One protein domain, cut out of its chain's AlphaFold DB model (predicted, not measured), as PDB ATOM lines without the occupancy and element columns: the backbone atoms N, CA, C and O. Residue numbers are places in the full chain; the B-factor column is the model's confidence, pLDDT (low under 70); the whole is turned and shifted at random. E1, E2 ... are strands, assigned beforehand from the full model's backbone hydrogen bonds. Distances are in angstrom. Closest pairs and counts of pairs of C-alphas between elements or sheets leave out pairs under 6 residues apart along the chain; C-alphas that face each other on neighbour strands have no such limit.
ATOM      1  N   ASN A   2     128.728 181.965 178.206       65.62
ATOM      2  CA  ASN A   2     127.955 180.724 178.109       65.62
ATOM      3  C   ASN A   2     126.813 180.971 177.116       65.62
ATOM      4  O   ASN A   2     125.906 181.734 177.442       65.62
ATOM      5  N   LEU A   3     126.907 180.424 175.903       65.44
ATOM      6  CA  LEU A   3     125.822 180.510 174.925       65.44
ATOM      7  C   LEU A   3     124.650 179.661 175.426       65.44
ATOM      8  O   LEU A   3     124.862 178.563 175.940       65.44
ATOM      9  N   ASP A   4     123.434 180.193 175.318       76.56
ATOM     10  CA  ASP A   4     122.226 179.406 175.549       76.56
ATOM     11  C   ASP A   4     122.237 178.223 174.563       76.56
ATOM     12  O   ASP A   4     122.370 178.457 173.358       76.56
ATOM     13  N   PRO A   5     122.146 176.966 175.036       76.00
ATOM     14  CA  PRO A   5     122.101 175.804 174.153       76.00
ATOM     15  C   PRO A   5     120.865 175.799 173.238       76.00
ATOM     16  O   PRO A   5     120.841 175.057 172.257       76.00
ATOM     17  N   GLY A   6     119.859 176.636 173.517       83.00
ATOM     18  CA  GLY A   6     118.732 176.878 172.627       83.00
ATOM     19  C   GLY A   6     117.768 175.703 172.564       83.00
ATOM     20  O   GLY A   6     117.235 175.428 171.496       83.00
ATOM     21  N   PHE A   7     117.559 174.978 173.667       83.69
ATOM     22  CA  PHE A   7     116.627 173.848 173.685       83.69
ATOM     23  C   PHE A   7     115.162 174.306 173.606       83.69
ATOM     24  O   PHE A   7     114.725 175.189 174.346       83.69
ATOM     25  N   GLY A   8     114.380 173.664 172.740       81.38
ATOM     26  CA  GLY A   8     112.930 173.821 172.655       81.38
ATOM     27  C   GLY A   8     112.198 172.911 173.645       81.38
ATOM     28  O   GLY A   8     112.597 171.768 173.867       81.38
ATOM     29  N   ASN A   9     111.100 173.397 174.230       77.94
ATOM     30  CA  ASN A   9     110.267 172.600 175.131       77.94
ATOM     31  C   ASN A   9     109.251 171.758 174.348       77.94
ATOM     32  O   ASN A   9     108.514 172.281 173.515       77.94
ATOM     33  N   THR A  10     109.169 170.465 174.656       74.44
ATOM     34  CA  THR A  10     108.217 169.531 174.036       74.44
ATOM     35  C   THR A  10     107.512 168.688 175.094       74.44
ATOM     36  O   THR A  10     107.929 168.666 176.250       74.44
ATOM     37  N   ALA A  11     106.492 167.914 174.708       77.38
ATOM     38  CA  ALA A  11     105.824 166.977 175.619       77.38
ATOM     39  C   ALA A  11     106.773 165.917 176.226       77.38
ATOM     40  O   ALA A  11     106.447 165.318 177.247       77.38
ATOM     41  N   ARG A  12     107.955 165.703 175.625       72.25
ATOM     42  CA  ARG A  12     109.001 164.795 176.134       72.25
ATOM     43  C   ARG A  12     110.136 165.531 176.874       72.25
ATOM     44  O   ARG A  12     111.123 164.901 177.229       72.25
ATOM     45  N   GLY A  13     110.000 166.841 177.113       79.56
ATOM     46  CA  GLY A  13     110.967 167.686 177.827       79.56
ATOM     47  C   GLY A  13     111.792 168.631 176.933       79.56
ATOM     48  O   GLY A  13     111.644 168.613 175.704       79.56
ATOM     49  N   PRO A  14     112.656 169.474 177.537       84.94
ATOM     50  CA  PRO A  14     113.475 170.475 176.851       84.94
ATOM     51  C   PRO A  14     114.830 169.904 176.398       84.94
ATOM     52  O   PRO A  14     115.885 170.402 176.781       84.94
ATOM     53  N   TYR A  15     114.803 168.812 175.636       84.69
ATOM     54  CA  TYR A  15     116.017 168.123 175.164       84.69
ATOM     55  C   TYR A  15     116.281 168.307 173.667       84.69
ATOM     56  O   TYR A  15     117.335 167.912 173.178       84.69
ATOM     57  N   ARG A  16     115.318 168.879 172.935       87.00
ATOM     58  CA  ARG A  16     115.392 169.053 171.481       87.00
ATOM     59  C   ARG A  16     115.991 170.401 171.138       87.00
ATOM     60  O   ARG A  16     115.700 171.384 171.818       87.00
ATOM     61  N   LEU A  17     116.800 170.451 170.088       88.50
ATOM     62  CA  LEU A  17     117.359 171.701 169.594       88.50
ATOM     63  C   LEU A  17     116.232 172.592 169.064       88.50
ATOM     64  O   LEU A  17     115.374 172.160 168.297       88.50
ATOM     65  N   GLY A  18     116.199 173.827 169.545       85.44
ATOM     66  CA  GLY A  18     115.308 174.863 169.059       85.44
ATOM     67  C   GLY A  18     115.902 175.594 167.850       85.44
ATOM     68  O   GLY A  18     117.101 175.481 167.571       85.44
ATOM     69  N   PRO A  19     115.077 176.382 167.140       82.56
ATOM     70  CA  PRO A  19     115.530 177.167 166.000       82.56
ATOM     71  C   PRO A  19     116.716 178.072 166.356       82.56
ATOM     72  O   PRO A  19     116.648 178.848 167.309       82.56
ATOM     73  N   GLY A  20     117.790 177.989 165.567       83.81
ATOM     74  CA  GLY A  20     118.987 178.815 165.742       83.81
ATOM     75  C   GLY A  20     119.953 178.343 166.831       83.81
ATOM     76  O   GLY A  20     120.863 179.096 167.183       83.81
ATOM     77  N   SER A  21     119.786 177.131 167.372       89.81
ATOM     78  CA  SER A  21     120.784 176.551 168.273       89.81
ATOM     79  C   SER A  21     122.144 176.434 167.578       89.81
ATOM     80  O   SER A  21     122.242 175.963 166.448       89.81
ATOM     81  N   ALA A  22     123.213 176.810 168.283       90.50
ATOM     82  CA  ALA A  22     124.587 176.672 167.797       90.50
ATOM     83  C   ALA A  22     125.052 175.206 167.670       90.50
ATOM     84  O   ALA A  22     126.163 174.959 167.212       90.50
ATOM     85  N   ALA A  23     124.233 174.251 168.123       91.12
ATOM     86  CA  ALA A  23     124.479 172.821 167.987       91.12
ATOM     87  C   ALA A  23     124.049 172.253 166.622       91.12
ATOM     88  O   ALA A  23     124.431 171.119 166.325       91.12
ATOM     89  N   ILE A  24     123.291 173.022 165.831       91.00
ATOM     90  CA  ILE A  24     122.798 172.620 164.509       91.00
ATOM     91  C   ILE A  24     123.956 172.579 163.506       91.00
ATOM     92  O   ILE A  24     124.744 173.526 163.445       91.00
ATOM     93  N   ASP A  25     124.064 171.483 162.757       91.50
ATOM     94  CA  ASP A  25     125.077 171.185 161.737       91.50
ATOM     95  C   ASP A  25     126.533 171.344 162.234       91.50
ATOM     96  O   ASP A  25     127.476 171.521 161.457       91.50
ATOM     97  N   ALA A  26     126.743 171.318 163.553       91.38
ATOM     98  CA  ALA A  26     128.011 171.684 164.183       91.38
ATOM     99  C   ALA A  26     128.880 170.475 164.570       91.38
ATOM    100  O   ALA A  26     130.019 170.644 165.022       91.38
ATOM    101  N   CYS A  27     128.367 169.253 164.430       90.44
ATOM    102  CA  CYS A  27     129.104 168.037 164.741       90.44
ATOM    103  C   CYS A  27     129.879 167.540 163.512       90.44
ATOM    104  O   CYS A  27     129.341 167.376 162.419       90.44
ATOM    105  N   SER A  28     131.171 167.258 163.696       88.38
ATOM    106  CA  SER A  28     132.070 166.880 162.599       88.38
ATOM    107  C   SER A  28     131.814 165.480 162.037       88.38
ATOM    108  O   SER A  28     132.153 165.208 160.889       88.38
ATOM    109  N   ASP A  35     119.092 159.025 165.494       89.50
ATOM    110  CA  ASP A  35     118.982 159.761 166.744       89.50
ATOM    111  C   ASP A  35     118.061 159.042 167.754       89.50
ATOM    112  O   ASP A  35     117.540 157.951 167.509       89.50
ATOM    113  N   LEU A  36     117.853 159.635 168.932       87.81
ATOM    114  CA  LEU A  36     117.060 159.004 169.990       87.81
ATOM    115  C   LEU A  36     115.538 158.978 169.712       87.81
ATOM    116  O   LEU A  36     114.810 158.238 170.379       87.81
ATOM    117  N   ASP A  37     115.047 159.755 168.743       84.94
ATOM    118  CA  ASP A  37     113.677 159.670 168.222       84.94
ATOM    119  C   ASP A  37     113.570 158.683 167.034       84.94
ATOM    120  O   ASP A  37     112.462 158.409 166.565       84.94
ATOM    121  N   GLY A  38     114.689 158.091 166.597       87.06
ATOM    122  CA  GLY A  38     114.766 157.201 165.438       87.06
ATOM    123  C   GLY A  38     114.839 157.949 164.104       87.06
ATOM    124  O   GLY A  38     114.517 157.370 163.068       87.06
ATOM    125  N   ALA A  39     115.192 159.238 164.121       85.56
ATOM    126  CA  ALA A  39     115.423 160.018 162.914       85.56
ATOM    127  C   ALA A  39     116.845 159.782 162.394       85.56
ATOM    128  O   ALA A  39     117.804 159.814 163.163       85.56
ATOM    129  N   GLY A  40     116.978 159.580 161.083       89.62
ATOM    130  CA  GLY A  40     118.276 159.352 160.455       89.62
ATOM    131  C   GLY A  40     119.228 160.538 160.626       89.62
ATOM    132  O   GLY A  40     118.818 161.698 160.534       89.62
ATOM    133  N   ARG A  41     120.506 160.227 160.843       90.38
ATOM    134  CA  ARG A  41     121.619 161.164 160.982       90.38
ATOM    135  C   ARG A  41     122.528 161.101 159.742       90.38
ATOM    136  O   ARG A  41     122.850 160.001 159.298       90.38
ATOM    137  N   PRO A  42     123.015 162.234 159.209       91.56
ATOM    138  CA  PRO A  42     122.657 163.602 159.579       91.56
ATOM    139  C   PRO A  42     121.292 164.014 159.009       91.56
ATOM    140  O   PRO A  42     120.868 163.519 157.960       91.56
ATOM    141  N   SER A  43     120.639 164.969 159.665       84.88
ATOM    142  CA  SER A  43     119.518 165.722 159.113       84.88
ATOM    143  C   SER A  43     119.984 167.135 158.777       84.88
ATOM    144  O   SER A  43     120.390 167.869 159.664       84.88
ATOM    145  N   GLY A  44     119.891 167.538 157.509       83.25
ATOM    146  CA  GLY A  44     120.341 168.866 157.075       83.25
ATOM    147  C   GLY A  44     121.705 168.829 156.402       83.25
ATOM    148  O   GLY A  44     121.974 167.920 155.614       83.25
ATOM    149  N   ASP A  45     122.524 169.846 156.665       87.88
ATOM    150  CA  ASP A  45     123.824 170.037 156.010       87.88
ATOM    151  C   ASP A  45     124.969 169.343 156.779       87.88
ATOM    152  O   ASP A  45     126.060 169.145 156.232       87.88
ATOM    153  N   GLY A  46     124.731 168.930 158.027       90.62
ATOM    154  CA  GLY A  46     125.686 168.257 158.897       90.62
ATOM    155  C   GLY A  46     125.019 167.510 160.051       90.62
ATOM    156  O   GLY A  46     123.805 167.433 160.153       90.62
ATOM    157  N   TYR A  47     125.837 166.902 160.911       92.31
ATOM    158  CA  TYR A  47     125.335 166.261 162.127       92.31
ATOM    159  C   TYR A  47     125.108 167.308 163.212       92.31
ATOM    160  O   TYR A  47     125.936 168.209 163.391       92.31
ATOM    161  N   ASP A  48     124.100 167.091 164.045       92.50
ATOM    162  CA  ASP A  48     123.882 167.930 165.213       92.50
ATOM    163  C   ASP A  48     124.630 167.421 166.442       92.50
ATOM    164  O   ASP A  48     124.802 166.212 166.677       92.50
ATOM    165  N   ILE A  49     125.063 168.368 167.277       91.56
ATOM    166  CA  ILE A  49     125.639 168.060 168.586       91.56
ATOM    167  C   ILE A  49     124.512 167.645 169.534       91.56
ATOM    168  O   ILE A  49     123.681 168.457 169.935       91.56
ATOM    169  N   GLY A  50     124.543 166.389 169.974       90.12
ATOM    170  CA  GLY A  50     123.617 165.864 170.974       90.12
ATOM    171  C   GLY A  50     123.034 164.516 170.574       90.12
ATOM    172  O   GLY A  50     123.589 163.817 169.734       90.12
ATOM    173  N   ALA A  51     121.929 164.144 171.223       89.75
ATOM    174  CA  ALA A  51     121.220 162.884 170.985       89.75
ATOM    175  C   ALA A  51     120.049 163.010 169.991       89.75
ATOM    176  O   ALA A  51     119.431 162.000 169.668       89.75
ATOM    177  N   PHE A  52     119.736 164.229 169.550       89.19
ATOM    178  CA  PHE A  52     118.619 164.552 168.663       89.19
ATOM    179  C   PHE A  52     119.129 165.419 167.516       89.19
ATOM    180  O   PHE A  52     119.989 166.268 167.755       89.19
ATOM    181  N   GLU A  53     118.612 165.201 166.312       89.25
ATOM    182  CA  GLU A  53     118.777 166.141 165.198       89.25
ATOM    183  C   GLU A  53     117.649 167.187 165.236       89.25
ATOM    184  O   GLU A  53     116.512 166.910 165.636       89.25
ATOM    185  N   ALA A  54     117.948 168.411 164.827       87.69
ATOM    186  CA  ALA A  54     116.976 169.432 164.519       87.69
ATOM    187  C   ALA A  54     116.265 168.992 163.244       87.69
ATOM    188  O   ALA A  54     116.872 168.825 162.188       87.69
ATOM    189  N   GLU A  55     114.954 168.774 163.333       74.19
ATOM    190  CA  GLU A  55     114.194 168.418 162.144       74.19
ATOM    191  C   GLU A  55     114.281 169.570 161.137       74.19
ATOM    192  O   GLU A  55     113.758 170.661 161.380       74.19
TER     193      GLU A  55
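AT A GLANCE: This is residues 2 to 28 and 35 to 55 of the 68 residues of an uncharacterized protein of Wenzhouxiangella marina (UniProt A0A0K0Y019). With little regular structure, this is a rounded body made mostly of loops, with one small two-stranded hairpin, E1 and E2, at one side. Residues 18 to 28 lead away from the hairpin, and residues 35 to 55, with no named element, wind through the other side. The printed part has 48 residues, no named helix and two antiparallel strands, E1 then E2; the class is all strand, with only 9 residues in named elements. It is compact, with a radius of gyration of the C-alphas of 10.1 A and spans of 26 by 22 by 14 A.

HOW THE PARTS SIT: E1, residues 7 to 10, and E2, residues 13 to 17, form a hairpin through a tight link, antiparallel at 133 degrees. The C-alphas of Asn 9 and Pro 14 face each other at 4.2 A. N 8 and O 16, 2.8 A apart, are within hydrogen-bond range.

IN THESE COORDINATES: E1 starts at C-alpha 7 (116.627, 173.848, 173.685) and is 9.5 A long. E2 is 11.2 A long and ends at C-alpha 17 (117.359, 171.701, 169.594).

THE WHOLE: The C-alphas of Asn 2 and Gly 38 are farthest apart, 29.8 A. Residues 29 to 34 are not printed; C-alphas 28 and 35 are 15.5 A apart. Residues 2 to 3 have pLDDT under 70.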